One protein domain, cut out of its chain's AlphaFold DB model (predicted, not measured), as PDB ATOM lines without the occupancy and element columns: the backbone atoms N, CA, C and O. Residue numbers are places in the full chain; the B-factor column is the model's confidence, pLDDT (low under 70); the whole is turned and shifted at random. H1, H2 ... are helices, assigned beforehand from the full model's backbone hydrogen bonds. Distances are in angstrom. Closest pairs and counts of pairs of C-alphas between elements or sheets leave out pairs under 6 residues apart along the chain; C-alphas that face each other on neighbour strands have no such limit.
ATOM      1  N   LYS A  33     -38.961 -38.717  -6.075       96.06
ATOM      2  CA  LYS A  33     -39.011 -39.386  -4.765       96.06
ATOM      3  C   LYS A  33     -37.703 -40.107  -4.450       96.06
ATOM      4  O   LYS A  33     -37.253 -40.080  -3.308       96.06
ATOM      5  N   GLN A  34     -37.081 -40.726  -5.451       95.75
ATOM      6  CA  GLN A  34     -35.803 -41.411  -5.296       95.75
ATOM      7  C   GLN A  34     -34.670 -40.436  -4.956       95.75
ATOM      8  O   GLN A  34     -33.929 -40.695  -4.011       95.75
ATOM      9  N   GLN A  35     -34.559 -39.306  -5.659       97.06
ATOM     10  CA  GLN A  35     -33.515 -38.311  -5.378       97.06
ATOM     11  C   GLN A  35     -33.678 -37.689  -3.989       97.06
ATOM     12  O   GLN A  35     -32.713 -37.603  -3.229       97.06
ATOM     13  N   TYR A  36     -34.912 -37.356  -3.607       97.81
ATOM     14  CA  TYR A  36     -35.219 -36.896  -2.254       97.81
ATOM     15  C   TYR A  36     -34.877 -37.958  -1.188       97.81
ATOM     16  O   TYR A  36     -34.236 -37.658  -0.175       97.81
ATOM     17  N   ALA A  37     -35.233 -39.225  -1.422       96.75
ATOM     18  CA  ALA A  37     -34.897 -40.330  -0.523       96.75
ATOM     19  C   ALA A  37     -33.377 -40.536  -0.392       96.75
ATOM     20  O   ALA A  37     -32.882 -40.826   0.697       96.75
ATOM     21  N   TYR A  38     -32.617 -40.340  -1.470       97.12
ATOM     22  CA  TYR A  38     -31.157 -40.382  -1.417       97.12
ATOM     23  C   TYR A  38     -30.575 -39.246  -0.575       97.12
ATOM     24  O   TYR A  38     -29.707 -39.506   0.261       97.12
ATOM     25  N   GLY A  39     -31.095 -38.026  -0.715       97.38
ATOM     26  CA  GLY A  39     -30.706 -36.896   0.127       97.38
ATOM     27  C   GLY A  39     -30.983 -37.136   1.614       97.38
ATOM     28  O   GLY A  39     -30.093 -36.972   2.452       97.38
ATOM     29  N   THR A  40     -32.187 -37.610   1.951       97.69
ATOM     30  CA  THR A  40     -32.534 -37.934   3.350       97.69
ATOM     31  C   THR A  40     -31.662 -39.069   3.898       97.69
ATOM     32  O   THR A  40     -31.174 -38.986   5.027       97.69
ATOM     33  N   GLY A  41     -31.387 -40.100   3.092       95.69
ATOM     34  CA  GLY A  41     -30.460 -41.181   3.431       95.69
ATOM     35  C   GLY A  41     -29.035 -40.687   3.692       95.69
ATOM     36  O   GLY A  41     -28.408 -41.119   4.657       95.69
ATOM     37  N   CYS A  42     -28.546 -39.742   2.889       95.88
ATOM     38  CA  CYS A  42     -27.247 -39.099   3.081       95.88
ATOM     39  C   CYS A  42     -27.181 -38.342   4.415       95.88
ATOM     40  O   CYS A  42     -26.246 -38.530   5.191       95.88
ATOM     41  N   SER A  43     -28.223 -37.578   4.748       96.31
ATOM     42  CA  SER A  43     -28.314 -36.891   6.042       96.31
ATOM     43  C   SER A  43     -28.335 -37.865   7.228       96.31
ATOM     44  O   SER A  43     -27.621 -37.671   8.214       96.31
ATOM     45  N   ARG A  44     -29.060 -38.987   7.111       94.94
ATOM     46  CA  ARG A  44     -29.030 -40.065   8.118       94.94
ATOM     47  C   ARG A  44     -27.633 -40.651   8.298       94.94
ATOM     48  O   ARG A  44     -27.256 -40.963   9.424       94.94
ATOM     49  N   LEU A  45     -26.863 -40.811   7.219       93.50
ATOM     50  CA  LEU A  45     -25.467 -41.245   7.311       93.50
ATOM     51  C   LEU A  45     -24.606 -40.206   8.032       93.50
ATOM     52  O   LEU A  45     -23.838 -40.597   8.905       93.50
ATOM     53  N   GLY A  46     -24.795 -38.918   7.737       93.31
ATOM     54  CA  GLY A  46     -24.117 -37.818   8.430       93.31
ATOM     55  C   GLY A  46     -24.403 -37.764   9.929       93.31
ATOM     56  O   GLY A  46     -23.496 -37.532  10.719       93.31
ATOM     57  N   LYS A  47     -25.640 -38.055  10.340       93.06
ATOM     58  CA  LYS A  47     -26.004 -38.148  11.764       93.06
ATOM     59  C   LYS A  47     -25.459 -39.401  12.440       93.06
ATOM     60  O   LYS A  47     -25.132 -39.375  13.621       93.06
ATOM     61  N   LYS A  48     -25.386 -40.508  11.703       93.25
ATOM     62  CA  LYS A  48     -24.940 -41.798  12.230       93.25
ATOM     63  C   LYS A  48     -23.427 -41.881  12.398       93.25
ATOM     64  O   LYS A  48     -22.966 -42.459  13.372       93.25
ATOM     65  N   TYR A  49     -22.669 -41.401  11.423       92.31
ATOM     66  CA  TYR A  49     -21.221 -41.552  11.370       92.31
ATOM     67  C   TYR A  49     -20.574 -40.184  11.547       92.31
ATOM     68  O   TYR A  49     -20.640 -39.356  10.642       92.31
ATOM     69  N   PHE A  50     -19.914 -39.963  12.682       88.12
ATOM     70  CA  PHE A  50     -19.362 -38.650  13.037       88.12
ATOM     71  C   PHE A  50     -18.384 -38.095  11.986       88.12
ATOM     72  O   PHE A  50     -18.352 -36.899  11.719       88.12
ATOM     73  N   HIS A  51     -17.612 -38.976  11.345       88.81
ATOM     74  CA  HIS A  51     -16.635 -38.613  10.314       88.81
ATOM     75  C   HIS A  51     -17.195 -38.608   8.885       88.81
ATOM     76  O   HIS A  51     -16.429 -38.505   7.925       88.81
ATOM     77  N   PHE A  52     -18.511 -38.742   8.708       91.62
ATOM     78  CA  PHE A  52     -19.118 -38.681   7.385       91.62
ATOM     79  C   PHE A  52     -19.103 -37.238   6.849       91.62
ATOM     80  O   PHE A  52     -19.554 -36.327   7.545       91.62
ATOM     81  N   PRO A  53     -18.618 -37.005   5.615       92.88
ATOM     82  CA  PRO A  53     -18.381 -35.665   5.077       92.88
ATOM     83  C   PRO A  53     -19.666 -34.998   4.549       92.88
ATOM     84  O   PRO A  53     -19.773 -34.663   3.369       92.88
ATOM     85  N   LEU A  54     -20.693 -34.856   5.398       93.81
ATOM     86  CA  LEU A  54     -22.006 -34.344   4.979       93.81
ATOM     87  C   LEU A  54     -21.920 -32.907   4.444       93.81
ATOM     88  O   LEU A  54     -22.528 -32.598   3.419       93.81
ATOM     89  N   LEU A  55     -21.160 -32.045   5.127       92.06
ATOM     90  CA  LEU A  55     -20.977 -30.647   4.739       92.06
ATOM     91  C   LEU A  55     -20.252 -30.550   3.391       92.06
ATOM     92  O   LEU A  55     -20.684 -29.815   2.506       92.06
ATOM     93  N   GLU A  56     -19.179 -31.319   3.204       91.69
ATOM     94  CA  GLU A  56     -18.408 -31.321   1.963       91.69
ATOM     95  C   GLU A  56     -19.246 -31.830   0.783       91.69
ATOM     96  O   GLU A  56     -19.199 -31.232  -0.292       91.69
ATOM     97  N   ILE A  57     -20.066 -32.870   0.987       93.50
ATOM     98  CA  ILE A  57     -21.034 -33.343  -0.016       93.50
ATOM     99  C   ILE A  57     -22.036 -32.237  -0.356       93.50
ATOM    100  O   ILE A  57     -22.313 -32.004  -1.533       93.50
ATOM    101  N   PHE A  58     -22.574 -31.546   0.651       94.62
ATOM    102  CA  PHE A  58     -23.541 -30.471   0.444       94.62
ATOM    103  C   PHE A  58     -22.942 -29.327  -0.388       94.62
ATOM    104  O   PHE A  58     -23.510 -28.956  -1.416       94.62
ATOM    105  N   ILE A  59     -21.759 -28.829  -0.012       92.62
ATOM    106  CA  ILE A  59     -21.051 -27.771  -0.752       92.62
ATOM    107  C   ILE A  59     -20.724 -28.239  -2.177       92.62
ATOM    108  O   ILE A  59     -20.937 -27.497  -3.136       92.62
ATOM    109  N   PHE A  60     -20.254 -29.478  -2.341       91.62
ATOM    110  CA  PHE A  60     -19.966 -30.049  -3.657       91.62
ATOM    111  C   PHE A  60     -21.210 -30.094  -4.554       91.62
ATOM    112  O   PHE A  60     -21.129 -29.762  -5.739       91.62
ATOM    113  N   LEU A  61     -22.371 -30.464  -4.008       94.06
ATOM    114  CA  LEU A  61     -23.632 -30.486  -4.749       94.06
ATOM    115  C   LEU A  61     -24.108 -29.080  -5.130       94.06
ATOM    116  O   LEU A  61     -24.545 -28.898  -6.265       94.06
ATOM    117  N   ILE A  62     -23.971 -28.090  -4.242       94.50
ATOM    118  CA  ILE A  62     -24.256 -26.681  -4.561       94.50
ATOM    119  C   ILE A  62     -23.350 -26.194  -5.695       94.50
ATOM    120  O   ILE A  62     -23.831 -25.665  -6.695       94.50
ATOM    121  N   PHE A  63     -22.046 -26.456  -5.602       91.94
ATOM    122  CA  PHE A  63     -21.104 -26.109  -6.662       91.94
ATOM    123  C   PHE A  63     -21.463 -26.789  -7.992       91.94
ATOM    124  O   PHE A  63     -21.493 -26.147  -9.045       91.94
ATOM    125  N   LYS A  64     -21.809 -28.081  -7.957       90.94
ATOM    126  CA  LYS A  64     -22.260 -28.831  -9.136       90.94
ATOM    127  C   LYS A  64     -23.550 -28.249  -9.721       90.94
ATOM    128  O   LYS A  64     -23.680 -28.210 -10.945       90.94
ATOM    129  N   LEU A  65     -24.481 -27.789  -8.887       93.44
ATOM    130  CA  LEU A  65     -25.709 -27.123  -9.320       93.44
ATOM    131  C   LEU A  65     -25.388 -25.826 -10.076       93.44
ATOM    132  O   LEU A  65     -25.836 -25.666 -11.212       93.44
ATOM    133  N   CYS A  66     -24.536 -24.967  -9.508       91.44
ATOM    134  CA  CYS A  66     -24.072 -23.736 -10.155       91.44
ATOM    135  C   CYS A  66     -23.430 -24.013 -11.521       91.44
ATOM    136  O   CYS A  66     -23.772 -23.364 -12.506       91.44
ATOM    137  N   LEU A  67     -22.552 -25.019 -11.612       89.12
ATOM    138  CA  LEU A  67     -21.922 -25.393 -12.883       89.12
ATOM    139  C   LEU A  67     -22.935 -25.851 -13.944       89.12
ATOM    140  O   LEU A  67     -22.770 -25.513 -15.116       89.12
ATOM    141  N   ASN A  68     -23.976 -26.599 -13.560       88.06
ATOM    142  CA  ASN A  68     -25.020 -27.017 -14.502       88.06
ATOM    143  C   ASN A  68     -25.804 -25.809 -15.035       88.06
ATOM    144  O   ASN A  68     -26.037 -25.726 -16.239       88.06
ATOM    145  N   ILE A  69     -26.132 -24.844 -14.171       87.81
ATOM    146  CA  ILE A  69     -26.833 -23.612 -14.562       87.81
ATOM    147  C   ILE A  69     -25.961 -22.769 -15.507       87.81
ATOM    148  O   ILE A  69     -26.419 -22.372 -16.574       87.81
ATOM    149  N   ILE A  70     -24.678 -22.571 -15.182       87.31
ATOM    150  CA  ILE A  70     -23.737 -21.817 -16.032       87.31
ATOM    151  C   ILE A  70     -23.515 -22.511 -17.384       87.31
ATOM    152  O   ILE A  70     -23.257 -21.850 -18.385       87.31
ATOM    153  N   SER A  71     -23.619 -23.841 -17.450       82.25
ATOM    154  CA  SER A  71     -23.463 -24.584 -18.707       82.25
ATOM    155  C   SER A  71     -24.656 -24.456 -19.666       82.25
ATOM    156  O   SER A  71     -24.530 -24.808 -20.841       82.25
ATOM    157  N   PHE A  72     -25.786 -23.915 -19.201       80.38
ATOM    158  CA  PHE A  72     -27.026 -23.793 -19.969       80.38
ATOM    159  C   PHE A  72     -26.871 -23.028 -21.299       80.38
ATOM    160  O   PHE A  72     -27.251 -23.582 -22.334       80.38
ATOM    161  N   PRO A  73     -26.236 -21.835 -21.356       78.69
ATOM    162  CA  PRO A  73     -26.064 -21.088 -22.605       78.69
ATOM    163  C   PRO A  73     -25.194 -21.832 -23.624       78.69
ATOM    164  O   PRO A  73     -25.350 -21.665 -24.831       78.69
ATOM    165  N   ARG A  74     -24.277 -22.685 -23.144       79.62
ATOM    166  CA  ARG A  74     -23.368 -23.460 -23.993       79.62
ATOM    167  C   ARG A  74     -24.112 -24.530 -24.786       79.62
ATOM    168  O   ARG A  74     -23.769 -24.775 -25.935       79.62
ATOM    169  N   VAL A  75     -25.134 -25.141 -24.190       76.81
ATOM    170  CA  VAL A  75     -25.916 -26.224 -24.806       76.81
ATOM    171  C   VAL A  75     -26.858 -25.730 -25.899       76.81
ATOM    172  O   VAL A  75     -27.136 -26.471 -26.840       76.81
ATOM    173  N   ILE A  76     -27.279 -24.467 -25.836       72.44
ATOM    174  CA  ILE A  76     -28.113 -23.840 -26.871       72.44
ATOM    175  C   ILE A  76     -27.387 -23.800 -28.230       72.44
ATOM    176  O   ILE A  76     -28.042 -23.839 -29.268       72.44
ATOM    177  N   LYS A  77     -26.045 -23.788 -28.234       73.50
ATOM    178  CA  LYS A  77     -25.216 -23.714 -29.448       73.50
ATOM    179  C   LYS A  77     -24.953 -25.061 -30.145       73.50
ATOM    180  O   LYS A  77     -24.326 -25.059 -31.196       73.50
ATOM    181  N   PHE A  78     -25.381 -26.196 -29.588       73.25
ATOM    182  CA  PHE A  78     -25.131 -27.523 -30.174       73.25
ATOM    183  C   PHE A  78     -26.301 -28.014 -31.043       73.25
ATOM    184  O   PHE A  78     -27.464 -27.790 -30.706       73.25
ATOM    185  N   GLU A  79     -25.999 -28.785 -32.097       64.00
ATOM    186  CA  GLU A  79     -26.990 -29.385 -33.016       64.00
ATOM    187  C   GLU A  79     -28.066 -30.212 -32.286       64.00
ATOM    188  O   GLU A  79     -29.248 -30.162 -32.622       64.00
ATOM    189  N   ASN A  80     -27.695 -30.896 -31.198       78.19
ATOM    190  CA  ASN A  80     -28.598 -31.726 -30.391       78.19
ATOM    191  C   ASN A  80     -29.222 -30.986 -29.190       78.19
ATOM    192  O   ASN A  80     -29.295 -31.523 -28.074       78.19
ATOM    193  N   LYS A  81     -29.709 -29.756 -29.413       81.38
ATOM    194  CA  LYS A  81     -30.206 -28.854 -28.353       81.38
ATOM    195  C   LYS A  81     -31.234 -29.499 -27.417       81.38
ATOM    196  O   LYS A  81     -31.127 -29.362 -26.204       81.38
ATOM    197  N   LYS A  82     -32.210 -30.249 -27.951       83.88
ATOM    198  CA  LYS A  82     -33.304 -30.842 -27.154       83.88
ATOM    199  C   LYS A  82     -32.777 -31.856 -26.133       83.88
ATOM    200  O   LYS A  82     -33.122 -31.781 -24.957       83.88
ATOM    201  N   LYS A  83     -31.896 -32.764 -26.571       86.56
ATOM    202  CA  LYS A  83     -31.285 -33.779 -25.702       86.56
ATOM    203  C   LYS A  83     -30.391 -33.126 -24.649       86.56
ATOM    204  O   LYS A  83     -30.514 -33.441 -23.467       86.56
ATOM    205  N   GLY A  84     -29.558 -32.166 -25.052       86.44
ATOM    206  CA  GLY A  84     -28.703 -31.422 -24.126       86.44
ATOM    207  C   GLY A  84     -29.498 -30.675 -23.048       86.44
ATOM    208  O   GLY A  84     -29.187 -30.803 -21.864       86.44
ATOM    209  N   LEU A  85     -30.553 -29.953 -23.440       86.75
ATOM    210  CA  LEU A  85     -31.421 -29.224 -22.509       86.75
ATOM    211  C   LEU A  85     -32.124 -30.174 -21.539       86.75
ATOM    212  O   LEU A  85     -32.138 -29.907 -20.340       86.75
ATOM    213  N   SER A  86     -32.643 -31.306 -22.030       88.75
ATOM    214  CA  SER A  86     -33.285 -32.306 -21.168       88.75
ATOM    215  C   SER A  86     -32.320 -32.879 -20.125       88.75
ATOM    216  O   SER A  86     -32.685 -33.001 -18.960       88.75
ATOM    217  N   ASN A  87     -31.060 -33.133 -20.497       89.31
ATOM    218  CA  ASN A  87     -30.045 -33.625 -19.567       89.31
ATOM    219  C   ASN A  87     -29.690 -32.589 -18.500       89.31
ATOM    220  O   ASN A  87     -29.597 -32.943 -17.324       89.31
ATOM    221  N   ILE A  88     -29.504 -31.319 -18.880       90.62
ATOM    222  CA  ILE A  88     -29.255 -30.250 -17.902       90.62
ATOM    223  C   ILE A  88     -30.451 -30.121 -16.962       90.62
ATOM    224  O   ILE A  88     -30.265 -30.105 -15.748       90.62
ATOM    225  N   PHE A  89     -31.666 -30.082 -17.507       91.94
ATOM    226  CA  PHE A  89     -32.888 -29.969 -16.719       91.94
ATOM    227  C   PHE A  89     -33.021 -31.115 -15.710       91.94
ATOM    228  O   PHE A  89     -33.178 -30.867 -14.515       91.94
ATOM    229  N   LEU A  90     -32.879 -32.367 -16.159       92.12
ATOM    230  CA  LEU A  90     -32.951 -33.538 -15.285       92.12
ATOM    231  C   LEU A  90     -31.836 -33.543 -14.233       92.12
ATOM    232  O   LEU A  90     -32.100 -33.895 -13.085       92.12
ATOM    233  N   ASN A  91     -30.617 -33.114 -14.577       93.44
ATOM    234  CA  ASN A  91     -29.511 -33.008 -13.622       93.44
ATOM    235  C   ASN A  91     -29.759 -31.933 -12.558       93.44
ATOM    236  O   ASN A  91     -29.559 -32.198 -11.372       93.44
ATOM    237  N   VAL A  92     -30.201 -30.741 -12.965       94.69
ATOM    238  CA  VAL A  92     -30.563 -29.646 -12.049       94.69
ATOM    239  C   VAL A  92     -31.657 -30.116 -11.102       94.69
ATOM    240  O   VAL A  92     -31.502 -30.011  -9.886       94.69
ATOM    241  N   LEU A  93     -32.711 -30.724 -11.646       95.75
ATOM    242  CA  LEU A  93     -33.821 -31.253 -10.866       95.75
ATOM    243  C   LEU A  93     -33.370 -32.358  -9.899       95.75
ATOM    244  O   LEU A  93     -33.762 -32.366  -8.732       95.75
ATOM    245  N   SER A  94     -32.505 -33.264 -10.363       96.50
ATOM    246  CA  SER A  94     -31.931 -34.335  -9.545       96.50
ATOM    247  C   SER A  94     -31.189 -33.781  -8.338       96.50
ATOM    248  O   SER A  94     -31.422 -34.220  -7.212       96.50
ATOM    249  N   ILE A  95     -30.280 -32.830  -8.573       96.81
ATOM    250  CA  ILE A  95     -29.454 -32.231  -7.524       96.81
ATOM    251  C   ILE A  95     -30.338 -31.433  -6.566       96.81
ATOM    252  O   ILE A  95     -30.173 -31.545  -5.354       96.81
ATOM    253  N   PHE A  96     -31.311 -30.689  -7.092       97.50
ATOM    254  CA  PHE A  96     -32.244 -29.900  -6.298       97.50
ATOM    255  C   PHE A  96     -33.037 -30.762  -5.305       97.50
ATOM    256  O   PHE A  96     -33.000 -30.504  -4.101       97.50
ATOM    257  N   PHE A  97     -33.685 -31.838  -5.765       98.00
ATOM    258  CA  PHE A  97     -34.439 -32.715  -4.862       98.00
ATOM    259  C   PHE A  97     -33.548 -33.495  -3.897       98.00
ATOM    260  O   PHE A  97     -33.956 -33.738  -2.760       98.00
ATOM    261  N   TYR A  98     -32.326 -33.842  -4.305       98.31
ATOM    262  CA  TYR A  98     -31.343 -34.419  -3.393       98.31
ATOM    263  C   TYR A  98     -30.992 -33.434  -2.269       98.31
ATOM    264  O   TYR A  98     -31.021 -33.810  -1.098       98.31
ATOM    265  N   LEU A  99     -30.709 -32.169  -2.595       98.19
ATOM    266  CA  LEU A  99     -30.398 -31.121  -1.616       98.19
ATOM    267  C   LEU A  99     -31.563 -30.880  -0.651       98.19
ATOM    268  O   LEU A  99     -31.346 -30.872   0.561       98.19
ATOM    269  N   ILE A 100     -32.795 -30.778  -1.163       98.00
ATOM    270  CA  ILE A 100     -34.001 -30.704  -0.322       98.00
ATOM    271  C   ILE A 100     -34.076 -31.922   0.604       98.00
ATOM    272  O   ILE A 100     -34.360 -31.778   1.793       98.00
ATOM    273  N   GLY A 101     -33.779 -33.119   0.092       98.06
ATOM    274  CA  GLY A 101     -33.714 -34.341   0.887       98.06
ATOM    275  C   GLY A 101     -32.677 -34.273   2.011       98.06
ATOM    276  O   GLY A 101     -32.979 -34.677   3.135       98.06
ATOM    277  N   ILE A 102     -31.478 -33.736   1.751       98.00
ATOM    278  CA  ILE A 102     -30.450 -33.542   2.790       98.00
ATOM    279  C   ILE A 102     -30.972 -32.606   3.879       98.00
ATOM    280  O   ILE A 102     -30.942 -32.975   5.054       98.00
ATOM    281  N   VAL A 103     -31.452 -31.418   3.493       97.44
ATOM    282  CA  VAL A 103     -31.930 -30.383   4.424       97.44
ATOM    283  C   VAL A 103     -33.085 -30.926   5.257       97.44
ATOM    284  O   VAL A 103     -33.046 -30.877   6.483       97.44
ATOM    285  N   SER A 104     -34.073 -31.537   4.605       96.94
ATOM    286  CA  SER A 104     -35.229 -32.123   5.276       96.94
ATOM    287  C   SER A 104     -34.829 -33.268   6.218       96.94
ATOM    288  O   SER A 104     -35.258 -33.305   7.370       96.94
ATOM    289  N   GLY A 105     -33.938 -34.164   5.786       96.06
ATOM    290  CA  GLY A 105     -33.402 -35.221   6.648       96.06
ATOM    291  C   GLY A 105     -32.592 -34.675   7.829       96.06
ATOM    292  O   GLY A 105     -32.594 -35.253   8.918       96.06
ATOM    293  N   TYR A 106     -31.913 -33.542   7.646       94.50
ATOM    294  CA  TYR A 106     -31.109 -32.928   8.696       94.50
ATOM    295  C   TYR A 106     -31.977 -32.206   9.731       94.50
ATOM    296  O   TYR A 106     -31.747 -32.372  10.925       94.50
ATOM    297  N   LEU A 107     -33.007 -31.485   9.295       94.50
ATOM    298  CA  LEU A 107     -33.871 -30.713  10.187       94.50
ATOM    299  C   LEU A 107     -34.944 -31.569  10.870       94.50
ATOM    300  O   LEU A 107     -35.136 -31.450  12.074       94.50
ATOM    301  N   PHE A 108     -35.620 -32.455  10.132       93.88
ATOM    302  CA  PHE A 108     -36.853 -33.089  10.621       93.88
ATOM    303  C   PHE A 108     -36.684 -34.531  11.107       93.88
ATOM    304  O   PHE A 108     -37.552 -35.048  11.804       93.88
ATOM    305  N   GLN A 109     -35.601 -35.223  10.741       89.94
ATOM    306  CA  GLN A 109     -35.433 -36.629  11.122       89.94
ATOM    307  C   GLN A 109     -34.521 -36.777  12.333       89.94
ATOM    308  O   GLN A 109     -33.306 -36.615  12.233       89.94
ATOM    309  N   ASN A 110     -35.078 -37.165  13.473       88.62
ATOM    310  CA  ASN A 110     -34.271 -37.505  14.640       88.62
ATOM    311  C   ASN A 110     -33.497 -38.808  14.400       88.62
ATOM    312  O   ASN A 110     -34.027 -39.772  13.845       88.62
ATOM    313  N   TYR A 111     -32.225 -38.825  14.802       89.25
ATOM    314  CA  TYR A 111     -31.402 -40.032  14.779       89.25
ATOM    315  C   TYR A 111     -31.136 -40.485  16.220       89.25
ATOM    316  O   TYR A 111     -30.737 -39.643  17.029       89.25
ATOM    317  N   PRO A 112     -31.345 -41.770  16.561       90.62
ATOM    318  CA  PRO A 112     -31.109 -42.269  17.915       90.62
ATOM    319  C   PRO A 112     -29.652 -42.042  18.338       90.62
ATOM    320  O   PRO A 112     -28.726 -42.461  17.636       90.62
ATOM    321  N   LYS A 113     -29.444 -41.338  19.460       86.69
ATOM    322  CA  LYS A 113     -28.107 -40.922  19.925       86.69
ATOM    323  C   LYS A 113     -27.221 -42.116  20.304       86.69
ATOM    324  O   LYS A 113     -26.013 -42.060  20.103       86.69
ATOM    325  N   ASP A 114     -27.830 -43.200  20.775       87.56
ATOM    326  CA  ASP A 114     -27.214 -44.492  21.102       87.56
ATOM    327  C   ASP A 114     -26.619 -45.212  19.879       87.56
ATOM    328  O   ASP A 114     -25.757 -46.074  20.018       87.56
ATOM    329  N   ARG A 115     -27.044 -44.849  18.662       87.75
ATOM    330  CA  ARG A 115     -26.597 -45.486  17.410       87.75
ATOM    331  C   ARG A 115     -25.514 -44.701  16.671       87.75
ATOM    332  O   ARG A 115     -25.179 -45.060  15.535       87.75
ATOM    333  N   ILE A 116     -25.012 -43.620  17.267       89.88
ATOM    334  CA  ILE A 116     -23.974 -42.774  16.674       89.88
ATOM    335  C   ILE A 116     -22.619 -43.467  16.813       89.88
ATOM    336  O   ILE A 116     -22.187 -43.817  17.905       89.88
ATOM    337  N   ILE A 117     -21.926 -43.619  15.689       89.00
ATOM    338  CA  ILE A 117     -20.588 -44.198  15.607       89.00
ATOM    339  C   ILE A 117     -19.585 -43.050  15.525       89.00
ATOM    340  O   ILE A 117     -19.600 -42.260  14.573       89.00
ATOM    341  N   ARG A 118     -18.725 -42.964  16.542       87.12
ATOM    342  CA  ARG A 118     -17.648 -41.966  16.641       87.12
ATOM    343  C   ARG A 118     -16.304 -42.486  16.146       87.12
ATOM    344  O   ARG A 118     -15.402 -41.687  15.930       87.12
ATOM    345  N   ASP A 119     -16.191 -43.793  15.934       87.56
ATOM    346  CA  ASP A 119     -14.953 -44.413  15.485       87.56
ATOM    347  C   ASP A 119     -14.521 -43.887  14.119       87.56
ATOM    348  O   ASP A 119     -15.330 -43.643  13.212       87.56
ATOM    349  N   LYS A 120     -13.206 -43.740  13.961       84.25
ATOM    350  CA  LYS A 120     -12.595 -43.414  12.678       84.25
ATOM    351  C   LYS A 120     -12.697 -44.624  11.762       84.25
ATOM    352  O   LYS A 120     -11.960 -45.592  11.899       84.25
ATOM    353  N   ILE A 121     -13.608 -44.546  10.800       86.50
ATOM    354  CA  ILE A 121     -13.743 -45.556   9.753       86.50
ATOM    355  C   ILE A 121     -12.906 -45.113   8.555       86.50
ATOM    356  O   ILE A 121     -13.242 -44.133   7.887       86.50
ATOM    357  N   GLU A 122     -11.846 -45.859   8.256       85.38
ATOM    358  CA  GLU A 122     -10.895 -45.553   7.179       85.38
ATOM    359  C   GLU A 122     -11.582 -45.332   5.823       85.38
ATOM    360  O   GLU A 122     -11.315 -44.345   5.142       85.38
ATOM    361  N   SER A 123     -12.574 -46.162   5.476       84.12
ATOM    362  CA  SER A 123     -13.328 -46.004   4.224       84.12
ATOM    363  C   SER A 123     -14.062 -44.660   4.118       84.12
ATOM    364  O   SER A 123     -14.258 -44.159   3.016       84.12
ATOM    365  N   LEU A 124     -14.487 -44.067   5.243       85.88
ATOM    366  CA  LEU A 124     -15.119 -42.740   5.243       85.88
ATOM    367  C   LEU A 124     -14.089 -41.619   5.099       85.88
ATOM    368  O   LEU A 124     -14.375 -40.610   4.459       85.88
ATOM    369  N   ILE A 125     -12.894 -41.804   5.660       84.81
ATOM    370  CA  ILE A 125     -11.782 -40.858   5.528       84.81
ATOM    371  C   ILE A 125     -11.296 -40.820   4.074       84.81
ATOM    372  O   ILE A 125     -11.166 -39.739   3.501       84.81
ATOM    373  N   LEU A 126     -11.100 -41.987   3.453       84.38
ATOM    374  CA  LEU A 126     -10.742 -42.096   2.035       84.38
ATOM    375  C   LEU A 126     -11.785 -41.410   1.147       84.38
ATOM    376  O   LEU A 126     -11.446 -40.552   0.336       84.38
ATOM    377  N   PHE A 127     -13.064 -41.705   1.380       84.56
ATOM    378  CA  PHE A 127     -14.173 -41.075   0.667       84.56
ATOM    379  C   PHE A 127     -14.205 -39.547   0.837       84.56
ATOM    380  O   PHE A 127     -14.374 -38.808  -0.134       84.56
ATOM    381  N   LYS A 128     -13.982 -39.044   2.057       85.62
ATOM    382  CA  LYS A 128     -13.861 -37.603   2.325       85.62
ATOM    383  C   LYS A 128     -12.721 -36.970   1.519       85.62
ATOM    384  O   LYS A 128     -12.897 -35.884   0.964       85.62
ATOM    385  N   ASN A 129     -11.576 -37.642   1.424       82.94
ATOM    386  CA  ASN A 129     -10.430 -37.155   0.658       82.94
ATOM    387  C   ASN A 129     -10.714 -37.114  -0.853       82.94
ATOM    388  O   ASN A 129     -10.287 -36.174  -1.528       82.94
ATOM    389  N   GLU A 130     -11.466 -38.081  -1.383       81.31
ATOM    390  CA  GLU A 130     -11.887 -38.106  -2.791       81.31
ATOM    391  C   GLU A 130     -12.858 -36.979  -3.150       81.31
ATOM    392  O   GLU A 130     -12.708 -36.360  -4.202       81.31
ATOM    393  N   ILE A 131     -13.819 -36.678  -2.272       79.38
ATOM    394  CA  ILE A 131     -14.821 -35.623  -2.506       79.38
ATOM    395  C   ILE A 131     -14.248 -34.218  -2.301       79.38
ATOM    396  O   ILE A 131     -14.859 -33.229  -2.711       79.38
ATOM    397  N   SER A 132     -13.072 -34.097  -1.679       75.06
ATOM    398  CA  SER A 132     -12.480 -32.796  -1.395       75.06
ATOM    399  C   SER A 132     -12.388 -31.938  -2.668       75.06
ATOM    400  O   SER A 132     -11.722 -32.280  -3.646       75.06
ATOM    401  N   LEU A 133     -13.061 -30.779  -2.649       66.44
ATOM    402  CA  LEU A 133     -13.102 -29.841  -3.780       66.44
ATOM    403  C   LEU A 133     -11.697 -29.460  -4.256       66.44
ATOM    404  O   LEU A 133     -11.480 -29.274  -5.449       66.44
ATOM    405  N   LYS A 134     -10.727 -29.419  -3.335       68.31
ATOM    406  CA  LYS A 134      -9.310 -29.194  -3.637       68.31
ATOM    407  C   LYS A 134      -8.766 -30.204  -4.647       68.31
ATOM    408  O   LYS A 134      -8.034 -29.794  -5.541       68.31
ATOM    409  N   LYS A 135      -9.118 -31.489  -4.530       68.31
ATOM    410  CA  LYS A 135      -8.691 -32.536  -5.468       68.31
ATOM    411  C   LYS A 135      -9.362 -32.349  -6.829       68.31
ATOM    412  O   LYS A 135      -8.672 -32.248  -7.830       68.31
ATOM    413  N   VAL A 136     -10.682 -32.152  -6.854       65.94
ATOM    414  CA  VAL A 136     -11.447 -31.958  -8.103       65.94
ATOM    415  C   VAL A 136     -10.996 -30.712  -8.879       65.94
ATOM    416  O   VAL A 136     -10.855 -30.754 -10.100       65.94
ATOM    417  N   ILE A 137     -10.762 -29.598  -8.180       66.44
ATOM    418  CA  ILE A 137     -10.260 -28.354  -8.779       66.44
ATOM    419  C   ILE A 137      -8.823 -28.549  -9.271       66.44
ATOM    420  O   ILE A 137      -8.520 -28.174 -10.400       66.44
ATOM    421  N   ARG A 138      -7.954 -29.174  -8.465       68.25
ATOM    422  CA  ARG A 138      -6.571 -29.488  -8.850       68.25
ATOM    423  C   ARG A 138      -6.517 -30.348 -10.109       68.25
ATOM    424  O   ARG A 138      -5.755 -30.022 -11.011       68.25
ATOM    425  N   ASP A 139      -7.332 -31.392 -10.187       68.38
ATOM    426  CA  ASP A 139      -7.348 -32.307 -11.328       68.38
ATOM    427  C   ASP A 139      -7.869 -31.594 -12.586       68.38
ATOM    428  O   ASP A 139      -7.281 -31.726 -13.655       68.38
ATOM    429  N   LYS A 140      -8.894 -30.735 -12.465       64.12
ATOM    430  CA  LYS A 140      -9.365 -29.905 -13.591       64.12
ATOM    431  C   LYS A 140      -8.366 -28.838 -14.046       64.12
ATOM    432  O   LYS A 140      -8.361 -28.504 -15.228       64.12
ATOM    433  N   LEU A 141      -7.566 -28.280 -13.138       60.66
ATOM    434  CA  LEU A 141      -6.536 -27.287 -13.466       60.66
ATOM    435  C   LEU A 141      -5.271 -27.935 -14.046       60.66
ATOM    436  O   LEU A 141      -4.645 -27.346 -14.919       60.66
ATOM    437  N   ARG A 142      -4.917 -29.155 -13.622       56.09
ATOM    438  CA  ARG A 142      -3.778 -29.913 -14.169       56.09
ATOM    439  C   ARG A 142      -3.990 -30.420 -15.596       56.09
ATOM    440  O   ARG A 142      -3.013 -30.662 -16.278       56.09
ATOM    441  N   ILE A 143      -5.234 -30.521 -16.067       52.62
ATOM    442  CA  ILE A 143      -5.557 -30.856 -17.471       52.62
ATOM    443  C   ILE A 143      -5.291 -29.660 -18.425       52.62
ATOM    444  O   ILE A 143      -5.506 -29.759 -19.627       52.62
ATOM    445  N   LYS A 144      -4.818 -28.514 -17.911       41.59
ATOM    446  CA  LYS A 144      -4.458 -27.324 -18.703       41.59
ATOM    447  C   LYS A 144      -2.945 -27.071 -18.846       41.59
ATOM    448  O   LYS A 144      -2.586 -25.953 -19.211       41.59
TER     449      LYS A 144
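This is residues 33 to 144 of the 145 residues of an uncharacterized protein of Candidatus Bathyarchaeota archaeon (UniProt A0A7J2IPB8). Two long helices, H2 and H4, lie side by side and run opposite ways, with H1 packed on residues 94 to 106 of H4. A long loop, residues 109 to 121, folds back and brings H5 and H6 to the side of H2 away from H4, where H5 packs on H2 and residues 137 to 144 stick out. The printed part has 112 residues with six named helices, H1 to H6 in that order, and no named strand, an all helix class. It is loose, with a radius of gyration of the C-alphas of 16.8 A, and flat, spanning 56 by 36 by 16 A.

H1, residues 33 to 48, and H2, residues 54 to 70, form a hairpin that only just touches, with 3 pairs of C-alphas within 8 A, closest Gly 46 and Leu 54 at 5.3 A. H4, residues 81 to 108, touches H1 at a steep tilt of 40 degrees, the same way, the C-alphas of Gly 39 and Gly 101 being closest at 4.0 A. H4 touches H2 at a shallow tilt of 27 degrees, opposite ways, closest C-alphas Leu 65 and Val 92 at 6.1 A. H1, H2 and H4 are an up and down bundle, each running against the one before. H3, residues 72 to 75, touches H4, closest C-alphas Val 75 and Gly 84 at 5.9 A. H5, residues 122 to 131, touches residues 56 to 60 of H2, closest C-alphas Ile 57 and Ile 131 at 7.1 A. H6, residues 133 to 142, is close to H2 but not clearly touching. Every O i to N i+4 pair is within hydrogen-bond range in H1, H2, H4, H5 and H6; H3 is too short for one.

H1 begins at C-alpha 33, (-39.011, -39.386, -4.765), and is 22.2 A long. H2 measures 24.5 A and H4 39.8 A. H6 ends at C-alpha 142, (-3.778, -29.913, -14.169).

The C-alphas of Glu 79 and Asp 114, the two farthest apart, are 56.2 A apart. The printed part has no cut, and the link from H4 to H5 is long. The pLDDT is under 70 at residue 79 and residues 133 to 144.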